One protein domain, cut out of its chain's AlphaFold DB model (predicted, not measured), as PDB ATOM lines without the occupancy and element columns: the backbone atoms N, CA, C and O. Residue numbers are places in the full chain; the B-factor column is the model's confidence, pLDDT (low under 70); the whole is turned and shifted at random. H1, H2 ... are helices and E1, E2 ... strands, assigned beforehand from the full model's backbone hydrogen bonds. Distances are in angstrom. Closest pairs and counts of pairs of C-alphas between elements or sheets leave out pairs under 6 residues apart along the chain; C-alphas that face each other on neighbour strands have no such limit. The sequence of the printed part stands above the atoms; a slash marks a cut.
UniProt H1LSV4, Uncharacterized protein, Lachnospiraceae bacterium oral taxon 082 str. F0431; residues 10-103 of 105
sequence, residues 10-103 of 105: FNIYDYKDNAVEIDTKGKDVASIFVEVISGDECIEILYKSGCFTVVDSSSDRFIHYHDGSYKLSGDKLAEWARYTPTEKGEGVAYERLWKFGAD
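Overview. This is residues 10 to 103 of the 105 residues of an uncharacterized protein of Lachnospiraceae bacterium oral taxon 082 str. F0431 (UniProt H1LSV4). Look first for a twisted wall of four strands, E5, E4, E3 and E6, with one face covered: H2 packs over E3 and E6, H1 sits beside it near E3, and the hairpin E1 and E2 packs on E4 through E1. No named element lies over the other face. The printed part has 94 residues, with six named strands followed by two named helices, E1 E2 E3 E4 E5 E6 H1 H2; both sheets, E5 - E4 - E3 - E6 and E1 - E2, are antiparallel. The class is mixed, helices and strands; the whole is compact and rounded, with a radius of gyration of the C-alphas of 12.6 A and spans of 35 by 26 by 22 A.

Along the chain. Start in the large sheet with E3, residues 29 to 37, 22.8 A long; find C-alpha 29 at (202.771, 164.335, 180.105). Beside it runs E4, residues 40 to 47, 22.4 A, then E5, residues 52 to 56, 13.6 A; E6, residues 66 to 72, is 18.0 A. The small sheet holds E1, residues 10 to 13, 10.1 A, beginning at C-alpha 10 at (203.809, 161.744, 168.219), and E2, residues 19 to 23, 12.7 A. H1 is residues 74 to 81, 11.2 A, and H2 residues 92 to 101, 13.2 A, ending at C-alpha 101 at (199.241, 146.025, 175.599).

Arrangement. E3, E4 and E5 form a meander, each strand the antiparallel neighbour of the one before, and with E6 a Greek key, E3 also being E6's antiparallel neighbour. The sheet is twisted, its C-alphas lying up to 4.1 A off the best plane. Look for N 33 and O 44 at 2.9 A in the hairpin E3 and E4, N 45 and O 53 at 2.8 A in the hairpin E4 and E5, and N 34 and O 70 at 2.9 A between E3 and E6. H2 makes two layers with the sheet, a helix on one face: it is over E3 and E6 at a height over the sheet of 8.2 A, slantwise to the strands at 57 degrees to E6 on the local plane. Its closest C-alphas to E6 are Gly 101 and Tyr 70, 4.9 A. H1 is on the same face at 7.3 A, over none of the strands, but only just: 2 of its 8 C-alphas fall on E6. Its closest C-alphas to E3 are Leu 77 and Ile 32, 7.3 A. H1 and H2, a helical hairpin, only just touch, with 3 pairs of C-alphas within 8 A, the closest Trp 80 and Arg 96 at 7.6 A, at a shallow tilt of 16 degrees, opposite ways. In both helices every O i to N i+4 pair is within hydrogen-bond range. In the hairpin E1 and E2, find N 12 and O 20 at 3.0 A; the closest C-alphas of E1 and E4 are Tyr 13 and Glu 41, 5.6 A, while E2 and E4 are apart.

Size, cuts and confidence. The C-alphas farthest apart, Ser 49 and Lys 88, are 39.0 A from each other. The printed part has no cut and no long link. The mean pLDDT of the printed part is 90.6; look for values under 70 at residues 87 to 89 and 102 to 103.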
ATOM      1  N   PHE A  10     204.029 163.133 168.603       92.81
ATOM      2  CA  PHE A  10     203.809 161.744 168.219       92.81
ATOM      3  C   PHE A  10     202.554 161.644 167.360       92.81
ATOM      4  O   PHE A  10     201.742 162.568 167.345       92.81
ATOM      5  N   ASN A  11     202.393 160.511 166.687       95.31
ATOM      6  CA  ASN A  11     201.211 160.225 165.893       95.31
ATOM      7  C   ASN A  11     200.316 159.214 166.607       95.31
ATOM      8  O   ASN A  11     200.808 158.308 167.297       95.31
ATOM      9  N   ILE A  12     199.016 159.381 166.399       96.06
ATOM     10  CA  ILE A  12     198.030 158.308 166.526       96.06
ATOM     11  C   ILE A  12     197.517 157.941 165.137       96.06
ATOM     12  O   ILE A  12     197.615 158.765 164.225       96.06
ATOM     13  N   TYR A  13     197.003 156.730 164.975       94.62
ATOM     14  CA  TYR A  13     196.649 156.189 163.664       94.62
ATOM     15  C   TYR A  13     195.195 155.727 163.617       94.62
ATOM     16  O   TYR A  13     194.706 155.139 164.582       94.62
ATOM     17  N   ASP A  14     194.524 156.010 162.501       93.81
ATOM     18  CA  ASP A  14     193.227 155.410 162.179       93.81
ATOM     19  C   ASP A  14     193.406 153.992 161.592       93.81
ATOM     20  O   ASP A  14     194.527 153.548 161.331       93.81
ATOM     21  N   TYR A  15     192.305 153.284 161.338       91.94
ATOM     22  CA  TYR A  15     192.315 151.918 160.800       91.94
ATOM     23  C   TYR A  15     192.915 151.797 159.388       91.94
ATOM     24  O   TYR A  15     193.176 150.689 158.917       91.94
ATOM     25  N   LYS A  16     193.079 152.919 158.673       91.31
ATOM     26  CA  LYS A  16     193.733 152.990 157.358       91.31
ATOM     27  C   LYS A  16     195.195 153.424 157.475       91.31
ATOM     28  O   LYS A  16     195.801 153.758 156.457       91.31
ATOM     29  N   ASP A  17     195.732 153.460 158.690       92.25
ATOM     30  CA  ASP A  17     197.069 153.934 159.020       92.25
ATOM     31  C   ASP A  17     197.316 155.416 158.681       92.25
ATOM     32  O   ASP A  17     198.466 155.858 158.569       92.25
ATOM     33  N   ASN A  18     196.263 156.234 158.557       92.62
ATOM     34  CA  ASN A  18     196.439 157.679 158.453       92.62
ATOM     35  C   ASN A  18     196.870 158.235 159.808       92.62
ATOM     36  O   ASN A  18     196.235 158.010 160.837       92.62
ATOM     37  N   ALA A  19     197.949 159.011 159.794       93.25
ATOM     38  CA  ALA A  19     198.506 159.606 160.995       93.25
ATOM     39  C   ALA A  19     197.814 160.928 161.358       93.25
ATOM     40  O   ALA A  19     197.720 161.845 160.538       93.25
ATOM     41  N   VAL A  20     197.459 161.074 162.633       94.81
ATOM     42  CA  VAL A  20     197.101 162.347 163.262       94.81
ATOM     43  C   VAL A  20     198.245 162.774 164.183       94.81
ATOM     44  O   VAL A  20     198.508 162.135 165.204       94.81
ATOM     45  N   GLU A  21     198.944 163.858 163.825       95.25
ATOM     46  CA  GLU A  21     200.025 164.416 164.653       95.25
ATOM     47  C   GLU A  21     199.446 165.104 165.895       95.25
ATOM     48  O   GLU A  21     198.621 166.018 165.809       95.25
ATOM     49  N   ILE A  22     199.959 164.721 167.061       94.25
ATOM     50  CA  ILE A  22     199.655 165.330 168.351       94.25
ATOM     51  C   ILE A  22     200.879 166.099 168.843       94.25
ATOM     52  O   ILE A  22     201.964 165.541 168.998       94.25
ATOM     53  N   ASP A  23     200.694 167.384 169.155       93.12
ATOM     54  CA  ASP A  23     201.702 168.233 169.795       93.12
ATOM     55  C   ASP A  23     201.232 168.627 171.198       93.12
ATOM     56  O   ASP A  23     200.251 169.360 171.367       93.12
ATOM     57  N   THR A  24     201.961 168.185 172.228       90.31
ATOM     58  CA  THR A  24     201.640 168.518 173.626       90.31
ATOM     59  C   THR A  24     201.937 169.975 173.980       90.31
ATOM     60  O   THR A  24     201.664 170.412 175.100       90.31
ATOM     61  N   LYS A  25     202.514 170.751 173.053       89.31
ATOM     62  CA  LYS A  25     202.895 172.165 173.201       89.31
ATOM     63  C   LYS A  25     203.804 172.407 174.408       89.31
ATOM     64  O   LYS A  25     203.779 173.476 175.013       89.31
ATOM     65  N   GLY A  26     204.614 171.407 174.762       85.62
ATOM     66  CA  GLY A  26     205.497 171.453 175.930       85.62
ATOM     67  C   GLY A  26     204.771 171.286 177.269       85.62
ATOM     68  O   GLY A  26     205.292 171.688 178.303       85.62
ATOM     69  N   LYS A  27     203.566 170.718 177.296       89.38
ATOM     70  CA  LYS A  27     202.964 170.285 178.558       89.38
ATOM     71  C   LYS A  27     203.604 168.972 179.008       89.38
ATOM     72  O   LYS A  27     203.759 168.048 178.210       89.38
ATOM     73  N   ASP A  28     203.932 168.886 180.296       90.00
ATOM     74  CA  ASP A  28     204.495 167.677 180.901       90.00
ATOM     75  C   ASP A  28     203.442 166.561 180.940       90.00
ATOM     76  O   ASP A  28     202.495 166.614 181.730       90.00
ATOM     77  N   VAL A  29     203.622 165.533 180.111       92.75
ATOM     78  CA  VAL A  29     202.771 164.335 180.105       92.75
ATOM     79  C   VAL A  29     203.149 163.427 181.279       92.75
ATOM     80  O   VAL A  29     204.328 163.182 181.547       92.75
ATOM     81  N   ALA A  30     202.141 162.956 182.010       93.69
ATOM     82  CA  ALA A  30     202.277 161.963 183.070       93.69
ATOM     83  C   ALA A  30     202.082 160.542 182.523       93.69
ATOM     84  O   ALA A  30     202.910 159.667 182.772       93.69
ATOM     85  N   SER A  31     201.011 160.327 181.758       95.38
ATOM     86  CA  SER A  31     200.716 159.058 181.093       95.38
ATOM     87  C   SER A  31     199.816 159.265 179.881       95.38
ATOM     88  O   SER A  31     199.110 160.271 179.809       95.38
ATOM     89  N   ILE A  32     199.801 158.288 178.981       97.06
ATOM     90  CA  ILE A  32     198.801 158.176 177.917       97.06
ATOM     91  C   ILE A  32     198.074 156.848 178.100       97.06
ATOM     92  O   ILE A  32     198.721 155.815 178.251       97.06
ATOM     93  N   PHE A  33     196.750 156.884 178.133       97.31
ATOM     94  CA  PHE A  33     195.916 155.700 177.966       97.31
ATOM     95  C   PHE A  33     195.526 155.603 176.495       97.31
ATOM     96  O   PHE A  33     195.171 156.620 175.904       97.31
ATOM     97  N   VAL A  34     195.664 154.421 175.908       97.50
ATOM     98  CA  VAL A  34     195.362 154.154 174.501       97.50
ATOM     99  C   VAL A  34     194.298 153.074 174.450       97.50
ATOM    100  O   VAL A  34     194.465 152.021 175.061       97.50
ATOM    101  N   GLU A  35     193.238 153.329 173.704       96.81
ATOM    102  CA  GLU A  35     192.224 152.360 173.309       96.81
ATOM    103  C   GLU A  35     192.332 152.151 171.802       96.81
ATOM    104  O   GLU A  35     192.515 153.110 171.051       96.81
ATOM    105  N   VAL A  36     192.222 150.903 171.362       96.06
ATOM    106  CA  VAL A  36     192.059 150.567 169.951       96.06
ATOM    107  C   VAL A  36     190.604 150.184 169.741       96.06
ATOM    108  O   VAL A  36     190.107 149.235 170.354       96.06
ATOM    109  N   ILE A  37     189.914 150.968 168.918       95.56
ATOM    110  CA  ILE A  37     188.492 150.806 168.640       95.56
ATOM    111  C   ILE A  37     188.307 150.611 167.141       95.56
ATOM    112  O   ILE A  37     188.378 151.557 166.363       95.56
ATOM    113  N   SER A  38     188.034 149.374 166.739       93.56
ATOM    114  CA  SER A  38     187.855 148.957 165.347       93.56
ATOM    115  C   SER A  38     189.039 149.357 164.465       93.56
ATOM    116  O   SER A  38     188.859 149.817 163.341       93.56
ATOM    117  N   GLY A  39     190.247 149.195 165.012       92.94
ATOM    118  CA  GLY A  39     191.512 149.541 164.359       92.94
ATOM    119  C   GLY A  39     191.945 151.006 164.484       92.94
ATOM    120  O   GLY A  39     193.047 151.331 164.062       92.94
ATOM    121  N   ASP A  40     191.137 151.881 165.084       95.25
ATOM    122  CA  ASP A  40     191.510 153.277 165.323       95.25
ATOM    123  C   ASP A  40     192.107 153.468 166.723       95.25
ATOM    124  O   ASP A  40     191.563 152.967 167.708       95.25
ATOM    125  N   GLU A  41     193.172 154.260 166.851       96.44
ATOM    126  CA  GLU A  41     193.679 154.686 168.157       96.44
ATOM    127  C   GLU A  41     192.861 155.866 168.709       96.44
ATOM    128  O   GLU A  41     192.799 156.944 168.109       96.44
ATOM    129  N   CYS A  42     192.297 155.687 169.899       96.88
ATOM    130  CA  CYS A  42     191.740 156.743 170.740       96.88
ATOM    131  C   CYS A  42     192.620 156.885 171.980       96.88
ATOM    132  O   CYS A  42     192.998 155.890 172.595       96.88
ATOM    133  N   ILE A  43     192.969 158.111 172.368       97.38
ATOM    134  CA  ILE A  43     193.885 158.332 173.488       97.38
ATOM    135  C   ILE A  43     193.345 159.308 174.521       97.38
ATOM    136  O   ILE A  43     192.710 160.308 174.189       97.38
ATOM    137  N   GLU A  44     193.721 159.081 175.775       97.62
ATOM    138  CA  GLU A  44     193.626 160.052 176.859       97.62
ATOM    139  C   GLU A  44     195.033 160.418 177.349       97.62
ATOM    140  O   GLU A  44     195.785 159.591 177.867       97.62
ATOM    141  N   ILE A  45     195.394 161.692 177.207       96.69
ATOM    142  CA  ILE A  45     196.665 162.248 177.668       96.69
ATOM    143  C   ILE A  45     196.450 162.865 179.045       96.69
ATOM    144  O   ILE A  45     195.839 163.928 179.151       96.69
ATOM    145  N   LEU A  46     197.014 162.258 180.087       96.06
ATOM    146  CA  LEU A  46     197.051 162.829 181.431       96.06
ATOM    147  C   LEU A  46     198.321 163.666 181.598       96.06
ATOM    148  O   LEU A  46     199.436 163.151 181.490       96.06
ATOM    149  N   TYR A  47     198.175 164.951 181.912       94.56
ATOM    150  CA  TYR A  47     199.294 165.846 182.205       94.56
ATOM    151  C   TYR A  47     199.637 165.844 183.696       94.56
ATOM    152  O   TYR A  47     198.778 165.646 184.552       94.56
ATOM    153  N   LYS A  48     200.890 166.168 184.041       92.56
ATOM    154  CA  LYS A  48     201.326 166.300 185.446       92.56
ATOM    155  C   LYS A  48     200.601 167.403 186.220       92.56
ATOM    156  O   LYS A  48     200.630 167.393 187.444       92.56
ATOM    157  N   SER A  49     199.954 168.342 185.526       91.94
ATOM    158  CA  SER A  49     199.074 169.335 186.151       91.94
ATOM    159  C   SER A  49     197.757 168.743 186.667       91.94
ATOM    160  O   SER A  49     197.007 169.455 187.322       91.94
ATOM    161  N   GLY A  50     197.450 167.482 186.342       91.38
ATOM    162  CA  GLY A  50     196.179 166.823 186.646       91.38
ATOM    163  C   GLY A  50     195.088 167.046 185.595       91.38
ATOM    164  O   GLY A  50     194.027 166.439 185.685       91.38
ATOM    165  N   CYS A  51     195.326 167.886 184.584       93.38
ATOM    166  CA  CYS A  51     194.414 168.033 183.448       93.38
ATOM    167  C   CYS A  51     194.584 166.868 182.470       93.38
ATOM    168  O   CYS A  51     195.678 166.308 182.372       93.38
ATOM    169  N   PHE A  52     193.552 166.585 181.677       94.38
ATOM    170  CA  PHE A  52     193.627 165.596 180.608       94.38
ATOM    171  C   PHE A  52     193.109 166.133 179.268       94.38
ATOM    172  O   PHE A  52     192.497 167.201 179.189       94.38
ATOM    173  N   THR A  53     193.425 165.426 178.189       95.56
ATOM    174  CA  THR A  53     192.913 165.685 176.839       95.56
ATOM    175  C   THR A  53     192.628 164.356 176.169       95.56
ATOM    176  O   THR A  53     193.492 163.486 176.183       95.56
ATOM    177  N   VAL A  54     191.442 164.227 175.581       95.94
ATOM    178  CA  VAL A  54     191.049 163.054 174.796       95.94
ATOM    179  C   VAL A  54     191.183 163.393 173.318       95.94
ATOM    180  O   VAL A  54     190.806 164.495 172.910       95.94
ATOM    181  N   VAL A  55     191.746 162.477 172.537       96.12
ATOM    182  CA  VAL A  55     191.875 162.620 171.086       96.12
ATOM    183  C   VAL A  55     191.479 161.315 170.412       96.12
ATOM    184  O   VAL A  55     191.914 160.249 170.836       96.12
ATOM    185  N   ASP A  56     190.677 161.423 169.360       95.81
ATOM    186  CA  ASP A  56     190.310 160.313 168.486       95.81
ATOM    187  C   ASP A  56     191.031 160.488 167.139       95.81
ATOM    188  O   ASP A  56     191.085 161.603 166.611       95.81
ATOM    189  N   SER A  57     191.632 159.416 166.621       94.62
ATOM    190  CA  SER A  57     192.267 159.402 165.297       94.62
ATOM    191  C   SER A  57     191.247 159.439 164.158       94.62
ATOM    192  O   SER A  57     191.566 159.930 163.076       94.62
ATOM    193  N   SER A  58     190.018 158.980 164.407       91.62
ATOM    194  CA  SER A  58     188.949 158.906 163.415       91.62
ATOM    195  C   SER A  58     187.838 159.915 163.701       91.62
ATOM    196  O   SER A  58     187.497 160.205 164.848       91.62
ATOM    197  N   SER A  59     187.243 160.454 162.635       85.62
ATOM    198  CA  SER A  59     186.070 161.340 162.705       85.62
ATOM    199  C   SER A  59     184.793 160.718 162.131       85.62
ATOM    200  O   SER A  59     183.734 161.338 162.196       85.62
ATOM    201  N   ASP A  60     184.891 159.525 161.539       84.00
ATOM    202  CA  ASP A  60     183.818 158.870 160.781       84.00
ATOM    203  C   ASP A  60     183.706 157.356 161.051       84.00
ATOM    204  O   ASP A  60     183.096 156.626 160.265       84.00
ATOM    205  N   ARG A  61     184.248 156.878 162.183       85.12
ATOM    206  CA  ARG A  61     184.138 155.478 162.622       85.12
ATOM    207  C   ARG A  61     182.679 155.003 162.603       85.12
ATOM    208  O   ARG A  61     181.812 155.570 163.264       85.12
ATOM    209  N   PHE A  62     182.414 153.921 161.867       81.12
ATOM    210  CA  PHE A  62     181.068 153.351 161.722       81.12
ATOM    211  C   PHE A  62     180.695 152.364 162.843       81.12
ATOM    212  O   PHE A  62     179.526 152.260 163.212       81.12
ATOM    213  N   ILE A  63     181.673 151.630 163.390       82.75
ATOM    214  CA  ILE A  63     181.480 150.600 164.425       82.75
ATOM    215  C   ILE A  63     182.400 150.908 165.602       82.75
ATOM    216  O   ILE A  63     183.577 151.157 165.401       82.75
ATOM    217  N   HIS A  64     181.877 150.857 166.828       88.69
ATOM    218  CA  HIS A  64     182.649 151.040 168.062       88.69
ATOM    219  C   HIS A  64     182.929 149.692 168.746       88.69
ATOM    220  O   HIS A  64     182.440 149.431 169.845       88.69
ATOM    221  N   TYR A  65     183.665 148.804 168.077       91.81
ATOM    222  CA  TYR A  65     184.138 147.557 168.683       91.81
ATOM    223  C   TYR A  65     185.466 147.808 169.399       91.81
ATOM    224  O   TYR A  65     186.380 148.339 168.783       91.81
ATOM    225  N   HIS A  66     185.564 147.465 170.683       93.50
ATOM    226  CA  HIS A  66     186.776 147.674 171.480       93.50
ATOM    227  C   HIS A  66     187.720 146.471 171.335       93.50
ATOM    228  O   HIS A  66     187.457 145.409 171.903       93.50
ATOM    229  N   ASP A  67     188.824 146.655 170.610       94.12
ATOM    230  CA  ASP A  67     189.829 145.616 170.362       94.12
ATOM    231  C   ASP A  67     190.775 145.421 171.553       94.12
ATOM    232  O   ASP A  67     191.254 144.317 171.801       94.12
ATOM    233  N   GLY A  68     191.044 146.486 172.311       95.00
ATOM    234  CA  GLY A  68     191.926 146.430 173.471       95.00
ATOM    235  C   GLY A  68     192.389 147.804 173.933       95.00
ATOM    236  O   GLY A  68     192.172 148.812 173.264       95.00
ATOM    237  N   SER A  69     193.048 147.849 175.088       96.06
ATOM    238  CA  SER A  69     193.571 149.094 175.644       96.06
ATOM    239  C   SER A  69     194.799 148.874 176.519       96.06
ATOM    240  O   SER A  69     195.056 147.773 177.003       96.06
ATOM    241  N   TYR A  70     195.601 149.925 176.688       96.50
ATOM    242  CA  TYR A  70     196.836 149.886 177.467       96.50
ATOM    243  C   TYR A  70     197.240 151.271 177.972       96.50
ATOM    244  O   TYR A  70     196.828 152.309 177.451       96.50
ATOM    245  N   LYS A  71     198.072 151.304 179.021       96.00
ATOM    246  CA  LYS A  71     198.547 152.547 179.642       96.00
ATOM    247  C   LYS A  71     200.061 152.684 179.548       96.00
ATOM    248  O   LYS A  71     200.817 151.825 179.991       96.00
ATOM    249  N   LEU A  72     200.502 153.833 179.055       95.06
ATOM    250  CA  LEU A  72     201.897 154.187 178.850       95.06
ATOM    251  C   LEU A  72     202.342 155.251 179.848       95.06
ATOM    252  O   LEU A  72     201.681 156.271 180.041       95.06
ATOM    253  N   SER A  73     203.514 155.055 180.442       92.69
ATOM    254  CA  SER A  73     204.216 156.083 181.212       92.69
ATOM    255  C   SER A  73     205.728 155.852 181.147       92.69
ATOM    256  O   SER A  73     206.177 154.797 180.694       92.69
ATOM    257  N   GLY A  74     206.516 156.853 181.551       90.38
ATOM    258  CA  GLY A  74     207.979 156.753 181.599       90.38
ATOM    259  C   GLY A  74     208.604 156.325 180.266       90.38
ATOM    260  O   GLY A  74     208.286 156.882 179.213       90.38
ATOM    261  N   ASP A  75     209.480 155.325 180.317       91.25
ATOM    262  CA  ASP A  75     210.239 154.862 179.151       91.25
ATOM    263  C   ASP A  75     209.351 154.207 178.086       91.25
ATOM    264  O   ASP A  75     209.570 154.443 176.898       91.25
ATOM    265  N   LYS A  76     208.287 153.490 178.489       92.50
ATOM    266  CA  LYS A  76     207.325 152.887 177.548       92.50
ATOM    267  C   LYS A  76     206.615 153.943 176.709       92.50
ATOM    268  O   LYS A  76     206.434 153.760 175.512       92.50
ATOM    269  N   LEU A  77     206.254 155.077 177.315       92.81
ATOM    270  CA  LEU A  77     205.658 156.203 176.590       92.81
ATOM    271  C   LEU A  77     206.637 156.779 175.556       92.81
ATOM    272  O   LEU A  77     206.256 157.085 174.427       92.81
ATOM    273  N   ALA A  78     207.905 156.917 175.936       91.38
ATOM    274  CA  ALA A  78     208.936 157.430 175.046       91.38
ATOM    275  C   ALA A  78     209.242 156.453 173.893       91.38
ATOM    276  O   ALA A  78     209.482 156.897 172.772       91.38
ATOM    277  N   GLU A  79     209.236 155.144 174.159       93.12
ATOM    278  CA  GLU A  79     209.367 154.092 173.147       93.12
ATOM    279  C   GLU A  79     208.176 154.095 172.187       93.12
ATOM    280  O   GLU A  79     208.374 154.200 170.979       93.12
ATOM    281  N   TRP A  80     206.953 154.068 172.718       94.25
ATOM    282  CA  TRP A  80     205.717 154.098 171.937       94.25
ATOM    283  C   TRP A  80     205.660 155.306 171.006       94.25
ATOM    284  O   TRP A  80     205.358 155.151 169.828       94.25
ATOM    285  N   ALA A  81     206.023 156.500 171.476       92.00
ATOM    286  CA  ALA A  81     206.006 157.713 170.655       92.00
ATOM    287  C   ALA A  81     207.034 157.728 169.512       92.00
ATOM    288  O   ALA A  81     206.855 158.465 168.547       92.00
ATOM    289  N   ARG A  82     208.113 156.944 169.621       91.56
ATOM    290  CA  ARG A  82     209.124 156.778 168.563       91.56
ATOM    291  C   ARG A  82     208.897 155.526 167.722       91.56
ATOM    292  O   ARG A  82     209.696 155.251 166.826       91.56
ATOM    293  N   TYR A  83     207.862 154.748 168.034       90.00
ATOM    294  CA  TYR A  83     207.569 153.518 167.326       90.00
ATOM    295  C   TYR A  83     207.293 153.832 165.858       90.00
ATOM    296  O   TYR A  83     206.408 154.623 165.534       90.00
ATOM    297  N   THR A  84     208.098 153.234 164.988       83.62
ATOM    298  CA  THR A  84     207.890 153.286 163.545       83.62
ATOM    299  C   THR A  84     207.251 151.962 163.145       83.62
ATOM    300  O   THR A  84     207.854 150.922 163.432       83.62
ATOM    301  N   PRO A  85     206.051 151.986 162.553       74.88
ATOM    302  CA  PRO A  85     205.355 150.771 162.161       74.88
ATOM    303  C   PRO A  85     206.113 149.997 161.092       74.88
ATOM    304  O   PRO A  85     206.912 150.564 160.338       74.88
ATOM    305  N   THR A  86     205.865 148.693 161.029       74.81
ATOM    306  CA  THR A  86     206.450 147.850 159.984       74.81
ATOM    307  C   THR A  86     205.528 147.797 158.766       74.81
ATOM    308  O   THR A  86     204.320 147.690 158.904       74.81
ATOM    309  N   GLU A  87     206.067 147.835 157.543       64.06
ATOM    310  CA  GLU A  87     205.261 147.825 156.298       64.06
ATOM    311  C   GLU A  87     204.464 146.517 156.054       64.06
ATOM    312  O   GLU A  87     203.921 146.320 154.969       64.06
ATOM    313  N   LYS A  88     204.439 145.566 156.999       58.91
ATOM    314  CA  LYS A  88     203.964 144.187 156.772       58.91
ATOM    315  C   LYS A  88     202.879 143.699 157.746       58.91
ATOM    316  O   LYS A  88     202.635 142.495 157.780       58.91
ATOM    317  N   GLY A  89     202.262 144.582 158.530       63.94
ATOM    318  CA  GLY A  89     201.327 144.206 159.598       63.94
ATOM    319  C   GLY A  89     199.833 144.328 159.279       63.94
ATOM    320  O   GLY A  89     199.428 144.665 158.170       63.94
ATOM    321  N   GLU A  90     199.020 144.066 160.309       74.62
ATOM    322  CA  GLU A  90     197.549 144.184 160.332       74.62
ATOM    323  C   GLU A  90     197.054 145.627 160.599       74.62
ATOM    324  O   GLU A  90     195.878 145.836 160.879       74.62
ATOM    325  N   GLY A  91     197.944 146.622 160.504       88.31
ATOM    326  CA  GLY A  91     197.692 148.034 160.819       88.31
ATOM    327  C   GLY A  91     198.466 148.506 162.056       88.31
ATOM    328  O   GLY A  91     198.710 147.742 162.997       88.31
ATOM    329  N   VAL A  92     198.865 149.778 162.071       92.38
ATOM    330  CA  VAL A  92     199.763 150.360 163.090       92.38
ATOM    331  C   VAL A  92     199.167 150.279 164.496       92.38
ATOM    332  O   VAL A  92     199.884 150.006 165.464       92.38
ATOM    333  N   ALA A  93     197.856 150.492 164.615       92.94
ATOM    334  CA  ALA A  93     197.144 150.426 165.887       92.94
ATOM    335  C   ALA A  93     197.236 149.026 166.521       92.94
ATOM    336  O   ALA A  93     197.545 148.904 167.708       92.94
ATOM    337  N   TYR A  94     197.052 147.968 165.724       92.44
ATOM    338  CA  TYR A  94     197.145 146.580 166.184       92.44
ATOM    339  C   TYR A  94     198.584 146.174 166.514       92.44
ATOM    340  O   TYR A  94     198.822 145.572 167.563       92.44
ATOM    341  N   GLU A  95     199.564 146.582 165.698       92.50
ATOM    342  CA  GLU A  95     200.985 146.362 166.004       92.50
ATOM    343  C   GLU A  95     201.358 146.949 167.377       92.50
ATOM    344  O   GLU A  95     202.013 146.295 168.198       92.50
ATOM    345  N   ARG A  96     200.911 148.181 167.661       93.62
ATOM    346  CA  ARG A  96     201.158 148.839 168.951       93.62
ATOM    347  C   ARG A  96     200.357 148.198 170.079       93.62
ATOM    348  O   ARG A  96     200.911 148.040 171.166       93.62
ATOM    349  N   LEU A  97     199.113 147.785 169.842       93.88
ATOM    350  CA  LEU A  97     198.315 147.066 170.836       93.88
ATOM    351  C   LEU A  97     199.018 145.786 171.291       93.88
ATOM    352  O   LEU A  97     199.181 145.574 172.489       93.88
ATOM    353  N   TRP A  98     199.511 144.965 170.366       90.94
ATOM    354  CA  TRP A  98     200.221 143.739 170.732       90.94
ATOM    355  C   TRP A  98     201.563 144.016 171.398       90.94
ATOM    356  O   TRP A  98     201.933 143.333 172.347       90.94
ATOM    357  N   LYS A  99     202.305 145.027 170.940       91.69
ATOM    358  CA  LYS A  99     203.619 145.341 171.511       91.69
ATOM    359  C   LYS A  99     203.536 145.958 172.908       91.69
ATOM    360  O   LYS A  99     204.388 145.670 173.743       91.69
ATOM    361  N   PHE A 100     202.573 146.846 173.147       93.06
ATOM    362  CA  PHE A 100     202.506 147.660 174.366       93.06
ATOM    363  C   PHE A 100     201.363 147.272 175.309       93.06
ATOM    364  O   PHE A 100     201.416 147.626 176.488       93.06
ATOM    365  N   GLY A 101     200.355 146.552 174.814       89.12
ATOM    366  CA  GLY A 101     199.241 146.025 175.599       89.12
ATOM    367  C   GLY A 101     199.429 144.594 176.096       89.12
ATOM    368  O   GLY A 101     198.759 144.211 177.047       89.12
ATOM    369  N   ALA A 102     200.373 143.824 175.542       68.50
ATOM    370  CA  ALA A 102     200.610 142.435 175.954       68.50
ATOM    371  C   ALA A 102     201.196 142.261 177.370       68.50
ATOM    372  O   ALA A 102     201.270 141.138 177.856       68.50
ATOM    373  N   ASP A 103     201.569 143.339 178.067       56.78
ATOM    374  CA  ASP A 103     202.066 143.279 179.452       56.78
ATOM    375  C   ASP A 103     200.930 143.274 180.506       56.78
ATOM    376  O   ASP A 103     201.136 143.708 181.643       56.78
TER     377      ASP A 103